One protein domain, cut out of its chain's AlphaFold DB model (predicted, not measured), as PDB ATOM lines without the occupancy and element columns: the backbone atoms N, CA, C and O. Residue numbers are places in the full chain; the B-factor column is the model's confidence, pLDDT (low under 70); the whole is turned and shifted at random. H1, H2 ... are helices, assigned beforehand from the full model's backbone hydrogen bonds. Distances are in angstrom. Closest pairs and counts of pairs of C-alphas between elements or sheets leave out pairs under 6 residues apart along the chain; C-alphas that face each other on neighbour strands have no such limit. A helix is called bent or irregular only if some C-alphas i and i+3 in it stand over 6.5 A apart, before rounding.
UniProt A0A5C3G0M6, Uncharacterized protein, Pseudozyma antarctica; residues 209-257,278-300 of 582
ATOM      1  N   ALA A 209      52.306  17.800   7.466       78.94
ATOM      2  CA  ALA A 209      52.088  18.048   6.046       78.94
ATOM      3  C   ALA A 209      52.062  16.697   5.310       78.94
ATOM      4  O   ALA A 209      53.007  15.916   5.417       78.94
ATOM      5  N   TYR A 210      50.970  16.413   4.601       83.56
ATOM      6  CA  TYR A 210      50.807  15.167   3.855       83.56
ATOM      7  C   TYR A 210      51.549  15.261   2.508       83.56
ATOM      8  O   TYR A 210      51.364  16.254   1.799       83.56
ATOM      9  N   PRO A 211      52.375  14.264   2.138       86.69
ATOM     10  CA  PRO A 211      52.966  14.160   0.808       86.69
ATOM     11  C   PRO A 211      51.894  14.110  -0.285       86.69
ATOM     12  O   PRO A 211      50.755  13.721  -0.028       86.69
ATOM     13  N   HIS A 212      52.268  14.496  -1.506       87.00
ATOM     14  CA  HIS A 212      51.368  14.435  -2.660       87.00
ATOM     15  C   HIS A 212      51.013  12.983  -3.013       87.00
ATOM     16  O   HIS A 212      51.809  12.069  -2.779       87.00
ATOM     17  N   GLU A 213      49.844  12.778  -3.622       84.12
ATOM     18  CA  GLU A 213      49.338  11.448  -3.984       84.12
ATOM     19  C   GLU A 213      50.233  10.706  -4.988       84.12
ATOM     20  O   GLU A 213      50.253   9.478  -4.979       84.12
ATOM     21  N   ASP A 214      51.049  11.427  -5.758       86.88
ATOM     22  CA  ASP A 214      51.962  10.856  -6.756       86.88
ATOM     23  C   ASP A 214      53.211  10.200  -6.149       86.88
ATOM     24  O   ASP A 214      53.909   9.441  -6.821       86.88
ATOM     25  N   VAL A 215      53.525  10.492  -4.881       89.38
ATOM     26  CA  VAL A 215      54.709   9.931  -4.217       89.38
ATOM     27  C   VAL A 215      54.454   8.455  -3.916       89.38
ATOM     28  O   VAL A 215      53.558   8.154  -3.124       89.38
ATOM     29  N   PRO A 216      55.222   7.507  -4.468       88.81
ATOM     30  CA  PRO A 216      54.941   6.095  -4.266       88.81
ATOM     31  C   PRO A 216      55.175   5.677  -2.804       88.81
ATOM     32  O   PRO A 216      56.033   6.225  -2.112       88.81
ATOM     33  N   ASP A 217      54.433   4.670  -2.326       86.12
ATOM     34  CA  ASP A 217      54.441   4.255  -0.907       86.12
ATOM     35  C   ASP A 217      55.843   3.931  -0.370       86.12
ATOM     36  O   ASP A 217      56.165   4.203   0.787       86.12
ATOM     37  N   HIS A 218      56.706   3.381  -1.224       88.12
ATOM     38  CA  HIS A 218      58.070   3.016  -0.860       88.12
ATOM     39  C   HIS A 218      59.008   4.219  -0.706       88.12
ATOM     40  O   HIS A 218      60.096   4.037  -0.179       88.12
ATOM     41  N   GLU A 219      58.630   5.427  -1.128       92.69
ATOM     42  CA  GLU A 219      59.446   6.643  -0.986       92.69
ATOM     43  C   GLU A 219      58.967   7.562   0.138       92.69
ATOM     44  O   GLU A 219      59.695   8.478   0.524       92.69
ATOM     45  N   LEU A 220      57.800   7.289   0.735       89.44
ATOM     46  CA  LEU A 220      57.219   8.103   1.810       89.44
ATOM     47  C   LEU A 220      58.206   8.354   2.959       89.44
ATOM     48  O   LEU A 220      58.274   9.460   3.487       89.44
ATOM     49  N   PHE A 221      59.043   7.369   3.298       89.62
ATOM     50  CA  PHE A 221      60.036   7.498   4.370       89.62
ATOM     51  C   PHE A 221      61.066   8.610   4.133       89.62
ATOM     52  O   PHE A 221      61.550   9.189   5.103       89.62
ATOM     53  N   ARG A 222      61.379   8.942   2.872       92.50
ATOM     54  CA  ARG A 222      62.328  10.012   2.521       92.50
ATOM     55  C   ARG A 222      61.748  11.406   2.740       92.50
ATOM     56  O   ARG A 222      62.499  12.371   2.841       92.50
ATOM     57  N   HIS A 223      60.422  11.513   2.800       88.12
ATOM     58  CA  HIS A 223      59.715  12.774   3.004       88.12
ATOM     59  C   HIS A 223      59.476  13.088   4.482       88.12
ATOM     60  O   HIS A 223      59.106  14.215   4.816       88.12
ATOM     61  N   CYS A 224      59.714  12.135   5.384       87.25
ATOM     62  CA  CYS A 224      59.788  12.436   6.804       87.25
ATOM     63  C   CYS A 224      61.150  13.041   7.148       87.25
ATOM     64  O   CYS A 224      62.188  12.556   6.704       87.25
ATOM     65  N   SER A 225      61.170  14.082   7.978       85.56
ATOM     66  CA  SER A 225      62.430  14.698   8.383       85.56
ATOM     67  C   SER A 225      63.224  13.787   9.324       85.56
ATOM     68  O   SER A 225      62.723  13.294  10.337       85.56
ATOM     69  N   ASP A 226      64.514  13.621   9.022       85.81
ATOM     70  CA  ASP A 226      65.422  12.791   9.824       85.81
ATOM     71  C   ASP A 226      65.709  13.350  11.225       85.81
ATOM     72  O   ASP A 226      66.241  12.655  12.086       85.81
ATOM     73  N   GLN A 227      65.328  14.603  11.459       86.00
ATOM     74  CA  GLN A 227      65.503  15.304  12.727       86.00
ATOM     75  C   GLN A 227      64.390  14.991  13.738       86.00
ATOM     76  O   GLN A 227      64.525  15.323  14.914       86.00
ATOM     77  N   LEU A 228      63.282  14.375  13.305       84.12
ATOM     78  CA  LEU A 228      62.201  13.996  14.213       84.12
ATOM     79  C   LEU A 228      62.554  12.719  14.987       84.12
ATOM     80  O   LEU A 228      63.117  11.785  14.393       84.12
ATOM     81  N   PRO A 229      62.152  12.631  16.274       86.94
ATOM     82  CA  PRO A 229      62.251  11.399  17.042       86.94
ATOM     83  C   PRO A 229      61.611  10.227  16.283       86.94
ATOM     84  O   PRO A 229      60.553  10.414  15.671       86.94
ATOM     85  N   PRO A 230      62.190   9.014  16.334       85.62
ATOM     86  CA  PRO A 230      61.703   7.866  15.565       85.62
ATOM     87  C   PRO A 230      60.204   7.575  15.739       85.62
ATOM     88  O   PRO A 230      59.513   7.296  14.764       85.62
ATOM     89  N   VAL A 231      59.674   7.723  16.958       84.62
ATOM     90  CA  VAL A 231      58.244   7.518  17.262       84.62
ATOM     91  C   VAL A 231      57.361   8.539  16.540       84.62
ATOM     92  O   VAL A 231      56.336   8.191  15.958       84.62
ATOM     93  N   VAL A 232      57.785   9.804  16.523       85.44
ATOM     94  CA  VAL A 232      57.064  10.882  15.838       85.44
ATOM     95  C   VAL A 232      57.121  10.668  14.329       85.44
ATOM     96  O   VAL A 232      56.097  10.774  13.658       85.44
ATOM     97  N   ARG A 233      58.286  10.285  13.794       87.44
ATOM     98  CA  ARG A 233      58.457   9.933  12.377       87.44
ATOM     99  C   ARG A 233      57.500   8.825  11.949       87.44
ATOM    100  O   ARG A 233      56.844   8.928  10.919       87.44
ATOM    101  N   MET A 234      57.381   7.795  12.774       86.62
ATOM    102  CA  MET A 234      56.465   6.694  12.535       86.62
ATOM    103  C   MET A 234      54.999   7.133  12.575       86.62
ATOM    104  O   MET A 234      54.234   6.752  11.696       86.62
ATOM    105  N   LYS A 235      54.613   7.976  13.542       87.56
ATOM    106  CA  LYS A 235      53.263   8.561  13.600       87.56
ATOM    107  C   LYS A 235      52.904   9.273  12.292       87.56
ATOM    108  O   LYS A 235      51.804   9.084  11.782       87.56
ATOM    109  N   HIS A 236      53.845  10.030  11.725       88.06
ATOM    110  CA  HIS A 236      53.648  10.711  10.443       88.06
ATOM    111  C   HIS A 236      53.459   9.702   9.301       88.06
ATOM    112  O   HIS A 236      52.494   9.812   8.553       88.06
ATOM    113  N   LEU A 237      54.315   8.677   9.209       89.62
ATOM    114  CA  LEU A 237      54.203   7.637   8.179       89.62
ATOM    115  C   LEU A 237      52.883   6.866   8.251       89.62
ATOM    116  O   LEU A 237      52.219   6.695   7.232       89.62
ATOM    117  N   VAL A 238      52.483   6.425   9.444       89.44
ATOM    118  CA  VAL A 238      51.225   5.694   9.648       89.44
ATOM    119  C   VAL A 238      50.032   6.584   9.307       89.44
ATOM    120  O   VAL A 238      49.140   6.143   8.587       89.44
ATOM    121  N   GLY A 239      50.041   7.848   9.738       89.69
ATOM    122  CA  GLY A 239      48.999   8.810   9.378       89.69
ATOM    123  C   GLY A 239      48.890   9.028   7.865       89.69
ATOM    124  O   GLY A 239      47.785   9.097   7.329       89.69
ATOM    125  N   TRP A 240      50.019   9.080   7.152       91.56
ATOM    126  CA  TRP A 240      50.035   9.213   5.691       91.56
ATOM    127  C   TRP A 240      49.474   7.976   4.984       91.56
ATOM    128  O   TRP A 240      48.648   8.116   4.084       91.56
ATOM    129  N   ILE A 241      49.869   6.776   5.421       90.12
ATOM    130  CA  ILE A 241      49.362   5.509   4.872       90.12
ATOM    131  C   ILE A 241      47.858   5.376   5.130       90.12
ATOM    132  O   ILE A 241      47.111   5.039   4.214       90.12
ATOM    133  N   LEU A 242      47.397   5.687   6.346       90.00
ATOM    134  CA  LEU A 242      45.979   5.648   6.703       90.00
ATOM    135  C   LEU A 242      45.161   6.605   5.839       90.00
ATOM    136  O   LEU A 242      44.157   6.192   5.265       90.00
ATOM    137  N   LYS A 243      45.615   7.852   5.678       89.75
ATOM    138  CA  LYS A 243      44.936   8.824   4.817       89.75
ATOM    139  C   LYS A 243      44.823   8.322   3.375       89.75
ATOM    140  O   LYS A 243      43.731   8.327   2.821       89.75
ATOM    141  N   ARG A 244      45.914   7.803   2.802       89.19
ATOM    142  CA  ARG A 244      45.903   7.242   1.442       89.19
ATOM    143  C   ARG A 244      44.989   6.014   1.333       89.19
ATOM    144  O   ARG A 244      44.277   5.873   0.346       89.19
ATOM    145  N   SER A 245      44.949   5.154   2.355       85.94
ATOM    146  CA  SER A 245      44.022   4.011   2.399       85.94
ATOM    147  C   SER A 245      42.553   4.436   2.454       85.94
ATOM    148  O   SER A 245      41.696   3.751   1.904       85.94
ATOM    149  N   LEU A 246      42.272   5.594   3.050       87.50
ATOM    150  CA  LEU A 246      40.948   6.199   3.110       87.50
ATOM    151  C   LEU A 246      40.529   6.729   1.732       87.50
ATOM    152  O   LEU A 246      39.414   6.490   1.280       87.50
ATOM    153  N   ASP A 247      41.444   7.384   1.018       86.69
ATOM    154  CA  ASP A 247      41.192   7.832  -0.356       86.69
ATOM    155  C   ASP A 247      40.978   6.646  -1.314       86.69
ATOM    156  O   ASP A 247      40.148   6.724  -2.223       86.69
ATOM    157  N   ILE A 248      41.639   5.513  -1.052       85.12
ATOM    158  CA  ILE A 248      41.396   4.237  -1.738       85.12
ATOM    159  C   ILE A 248      40.022   3.652  -1.385       85.12
ATOM    160  O   ILE A 248      39.282   3.257  -2.284       85.12
ATOM    161  N   ALA A 249      39.659   3.600  -0.100       81.31
ATOM    162  CA  ALA A 249      38.363   3.084   0.353       81.31
ATOM    163  C   ALA A 249      37.191   3.888  -0.235       81.31
ATOM    164  O   ALA A 249      36.171   3.322  -0.620       81.31
ATOM    165  N   ARG A 250      37.389   5.200  -0.410       82.31
ATOM    166  CA  ARG A 250      36.451   6.118  -1.073       82.31
ATOM    167  C   ARG A 250      36.412   6.003  -2.593       82.31
ATOM    168  O   ARG A 250      35.632   6.713  -3.225       82.31
ATOM    169  N   GLY A 251      37.283   5.191  -3.188       79.88
ATOM    170  CA  GLY A 251      37.430   5.077  -4.637       79.88
ATOM    171  C   GLY A 251      37.958   6.346  -5.315       79.88
ATOM    172  O   GLY A 251      37.801   6.489  -6.523       79.88
ATOM    173  N   LYS A 252      38.562   7.282  -4.564       81.50
ATOM    174  CA  LYS A 252      39.216   8.477  -5.129       81.50
ATOM    175  C   LYS A 252      40.587   8.143  -5.706       81.50
ATOM    176  O   LYS A 252      41.000   8.759  -6.682       81.50
ATOM    177  N   ALA A 253      41.259   7.166  -5.104       76.25
ATOM    178  CA  ALA A 253      42.538   6.645  -5.551       76.25
ATOM    179  C   ALA A 253      42.405   5.155  -5.884       76.25
ATOM    180  O   ALA A 253      41.809   4.383  -5.132       76.25
ATOM    181  N   GLU A 254      42.973   4.725  -7.006       72.19
ATOM    182  CA  GLU A 254      43.054   3.304  -7.330       72.19
ATOM    183  C   GLU A 254      44.190   2.654  -6.529       72.19
ATOM    184  O   GLU A 254      45.273   3.225  -6.373       72.19
ATOM    185  N   LEU A 255      43.960   1.440  -6.015       68.81
ATOM    186  CA  LEU A 255      45.031   0.647  -5.412       68.81
ATOM    187  C   LEU A 255      46.172   0.500  -6.427       68.81
ATOM    188  O   LEU A 255      45.891   0.129  -7.568       68.81
ATOM    189  N   PRO A 256      47.445   0.685  -6.028       64.69
ATOM    190  CA  PRO A 256      48.588   0.308  -6.847       64.69
ATOM    191  C   PRO A 256      48.576  -1.213  -7.054       64.69
ATOM    192  O   PRO A 256      49.197  -1.981  -6.316       64.69
ATOM    193  N   VAL A 257      47.802  -1.688  -8.030       58.03
ATOM    194  CA  VAL A 257      47.726  -3.107  -8.351       58.03
ATOM    195  C   VAL A 257      49.096  -3.485  -8.887       58.03
ATOM    196  O   VAL A 257      49.516  -3.017  -9.947       58.03
ATOM    197  N   ILE A 278      30.500   0.956   3.568       64.00
ATOM    198  CA  ILE A 278      31.770   1.661   3.363       64.00
ATOM    199  C   ILE A 278      31.758   2.946   4.197       64.00
ATOM    200  O   ILE A 278      32.788   3.342   4.732       64.00
ATOM    201  N   GLY A 279      30.577   3.542   4.402       72.62
ATOM    202  CA  GLY A 279      30.399   4.716   5.252       72.62
ATOM    203  C   GLY A 279      30.788   4.498   6.718       72.62
ATOM    204  O   GLY A 279      31.387   5.387   7.320       72.62
ATOM    205  N   GLU A 280      30.514   3.321   7.292       81.25
ATOM    206  CA  GLU A 280      30.888   3.032   8.683       81.25
ATOM    207  C   GLU A 280      32.403   2.857   8.802       81.25
ATOM    208  O   GLU A 280      33.040   3.472   9.660       81.25
ATOM    209  N   PHE A 281      33.004   2.098   7.885       82.00
ATOM    210  CA  PHE A 281      34.450   1.898   7.852       82.00
ATOM    211  C   PHE A 281      35.220   3.212   7.654       82.00
ATOM    212  O   PHE A 281      36.212   3.458   8.341       82.00
ATOM    213  N   ASP A 282      34.724   4.090   6.781       83.56
ATOM    214  CA  ASP A 282      35.278   5.424   6.560       83.56
ATOM    215  C   ASP A 282      35.280   6.260   7.843       83.56
ATOM    216  O   ASP A 282      36.296   6.870   8.176       83.56
ATOM    217  N   SER A 283      34.165   6.280   8.579       87.88
ATOM    218  CA  SER A 283      34.070   7.029   9.837       87.88
ATOM    219  C   SER A 283      35.026   6.492  10.905       87.88
ATOM    220  O   SER A 283      35.693   7.274  11.579       87.88
ATOM    221  N   VAL A 284      35.181   5.166  10.994       88.56
ATOM    222  CA  VAL A 284      36.140   4.521  11.902       88.56
ATOM    223  C   VAL A 284      37.581   4.861  11.514       88.56
ATOM    224  O   VAL A 284      38.383   5.183  12.386       88.56
ATOM    225  N   LEU A 285      37.927   4.842  10.223       86.88
ATOM    226  CA  LEU A 285      39.263   5.228   9.759       86.88
ATOM    227  C   LEU A 285      39.559   6.712   9.996       86.88
ATOM    228  O   LEU A 285      40.682   7.058  10.367       86.88
ATOM    229  N   GLN A 286      38.569   7.588   9.800       88.94
ATOM    230  CA  GLN A 286      38.698   9.010  10.123       88.94
ATOM    231  C   GLN A 286      38.928   9.218  11.616       88.94
ATOM    232  O   GLN A 286      39.847   9.953  11.971       88.94
ATOM    233  N   GLN A 287      38.154   8.533  12.461       92.00
ATOM    234  CA  GLN A 287      38.312   8.588  13.911       92.00
ATOM    235  C   GLN A 287      39.689   8.074  14.340       92.00
ATOM    236  O   GLN A 287      40.371   8.689  15.150       92.00
ATOM    237  N   LEU A 288      40.160   6.980  13.742       89.62
ATOM    238  CA  LEU A 288      41.482   6.440  14.039       89.62
ATOM    239  C   LEU A 288      42.590   7.423  13.635       89.62
ATOM    240  O   LEU A 288      43.577   7.571  14.354       89.62
ATOM    241  N   LEU A 289      42.426   8.129  12.512       88.25
ATOM    242  CA  LEU A 289      43.363   9.162  12.078       88.25
ATOM    243  C   LEU A 289      43.354  10.381  13.018       88.25
ATOM    244  O   LEU A 289      44.426  10.921  13.299       88.25
ATOM    245  N   THR A 290      42.189  10.813  13.511       89.81
ATOM    246  CA  THR A 290      42.097  11.895  14.507       89.81
ATOM    247  C   THR A 290      42.716  11.473  15.831       89.81
ATOM    248  O   THR A 290      43.623  12.147  16.303       89.81
ATOM    249  N   ASP A 291      42.367  10.295  16.345       90.00
ATOM    250  CA  ASP A 291      42.895   9.749  17.600       90.00
ATOM    251  C   ASP A 291      44.422   9.562  17.542       90.00
ATOM    252  O   ASP A 291      45.148   9.814  18.511       90.00
ATOM    253  N   LEU A 292      44.944   9.158  16.376       88.44
ATOM    254  CA  LEU A 292      46.379   9.076  16.127       88.44
ATOM    255  C   LEU A 292      47.029  10.461  16.180       88.44
ATOM    256  O   LEU A 292      48.080  10.612  16.810       88.44
ATOM    257  N   ASN A 293      46.428  11.469  15.540       84.81
ATOM    258  CA  ASN A 293      46.926  12.848  15.514       84.81
ATOM    259  C   ASN A 293      46.872  13.511  16.894       84.81
ATOM    260  O   ASN A 293      47.862  14.131  17.290       84.81
ATOM    261  N   ASP A 294      45.820  13.252  17.661       86.81
ATOM    262  CA  ASP A 294      45.627  13.751  19.024       86.81
ATOM    263  C   ASP A 294      46.531  13.034  20.039       86.81
ATOM    264  O   ASP A 294      46.762  13.519  21.145       86.81
ATOM    265  N   GLY A 295      47.124  11.899  19.646       82.44
ATOM    266  CA  GLY A 295      48.033  11.135  20.500       82.44
ATOM    267  C   GLY A 295      47.311  10.307  21.560       82.44
ATOM    268  O   GLY A 295      47.946   9.892  22.526       82.44
ATOM    269  N   VAL A 296      46.018  10.029  21.355       85.62
ATOM    270  CA  VAL A 296      45.233   9.083  22.165       85.62
ATOM    271  C   VAL A 296      45.901   7.704  22.134       85.62
ATOM    272  O   VAL A 296      46.000   7.025  23.155       85.62
ATOM    273  N   PHE A 297      46.450   7.325  20.974       75.69
ATOM    274  CA  PHE A 297      47.296   6.145  20.836       75.69
ATOM    275  C   PHE A 297      48.760   6.467  21.152       75.69
ATOM    276  O   PHE A 297      49.477   7.088  20.361       75.69
ATOM    277  N   GLY A 298      49.239   5.959  22.287       71.62
ATOM    278  CA  GLY A 298      50.666   5.862  22.552       71.62
ATOM    279  C   GLY A 298      51.286   4.820  21.626       71.62
ATOM    280  O   GLY A 298      51.187   3.624  21.885       71.62
ATOM    281  N   ILE A 299      51.945   5.252  20.548       73.38
ATOM    282  CA  ILE A 299      52.739   4.355  19.698       73.38
ATOM    283  C   ILE A 299      54.023   3.992  20.467       73.38
ATOM    284  O   ILE A 299      55.106   4.508  20.193       73.38
ATOM    285  N   SER A 300      53.900   3.159  21.501       70.06
ATOM    286  CA  SER A 300      55.023   2.681  22.303       70.06
ATOM    287  C   SER A 300      55.549   1.379  21.713       70.06
ATOM    288  O   SER A 300      54.905   0.339  21.776       70.06
TER     289      SER A 300
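AT A GLANCE: This is residues 209 to 257 and 278 to 300 of the 582 residues of an uncharacterized protein of Pseudozyma antarctica (UniProt A0A5C3G0M6). A long helix, H2, runs through the middle of this domain, with a second long helix, H3, side by side with it and running the opposite way. The short helix H1 lies on the other side of H2 from H3. The printed part has 72 residues, with three named helices in the order H1, H2, H3 and no named strand; the class is all helix, with 44 residues in the helices. The whole is compact, with a radius of gyration of the C-alphas of 12.8 A, and rounded, with spans of 36 by 28 by 18 A.

IN THESE COORDINATES: H2, residues 230 to 249, measures 28.3 A from first to last C-alpha, beginning at C-alpha 230 (61.703, 7.866, 15.565). H3, residues 278 to 294, measures 24.2 A and ends at C-alpha 294 (45.627, 13.751, 19.024). H1, residues 217 to 223, measures 10.8 A and begins at C-alpha 217 (54.441, 4.255, -0.907). H1 is irregular: C-alphas 218 and 221 are 7.2 A apart.

HOW THE PARTS SIT: H2 and H3 touch, with 13 pairs of C-alphas within 8 A; the closest, those of Gly 239 and Leu 289, are 6.3 A apart. They run opposite ways at a shallow tilt of 18 degrees. H1 and H2 only just touch, with 3 pairs of C-alphas within 8 A, and H2 does so with residues 237 to 241 alone. Their closest C-alphas, those of Phe 221 and Leu 237, are 7.0 A apart. H1 and H2 form a helical hairpin, running opposite ways at a steep tilt of 41 degrees. H1 and H3 are apart. Every O i to N i+4 pair is within hydrogen-bond range in H2 and H3; in H1 0 of 3 are, beside 3 of 4 O i to N i+3 pairs.

THE WHOLE: The two C-alphas farthest apart, those of Gln 227 and Ile 278, are 37.6 A apart. Residues 258 to 277 are not printed, and C-alphas 257 and 278 are 20.4 A apart across the cut, which lies in the link from H2 to H3. The link from H1 to H2 is short, with 6 residues. The mean pLDDT of the printed part is 84.3; residues 255 to 257 and residue 278 are under 70.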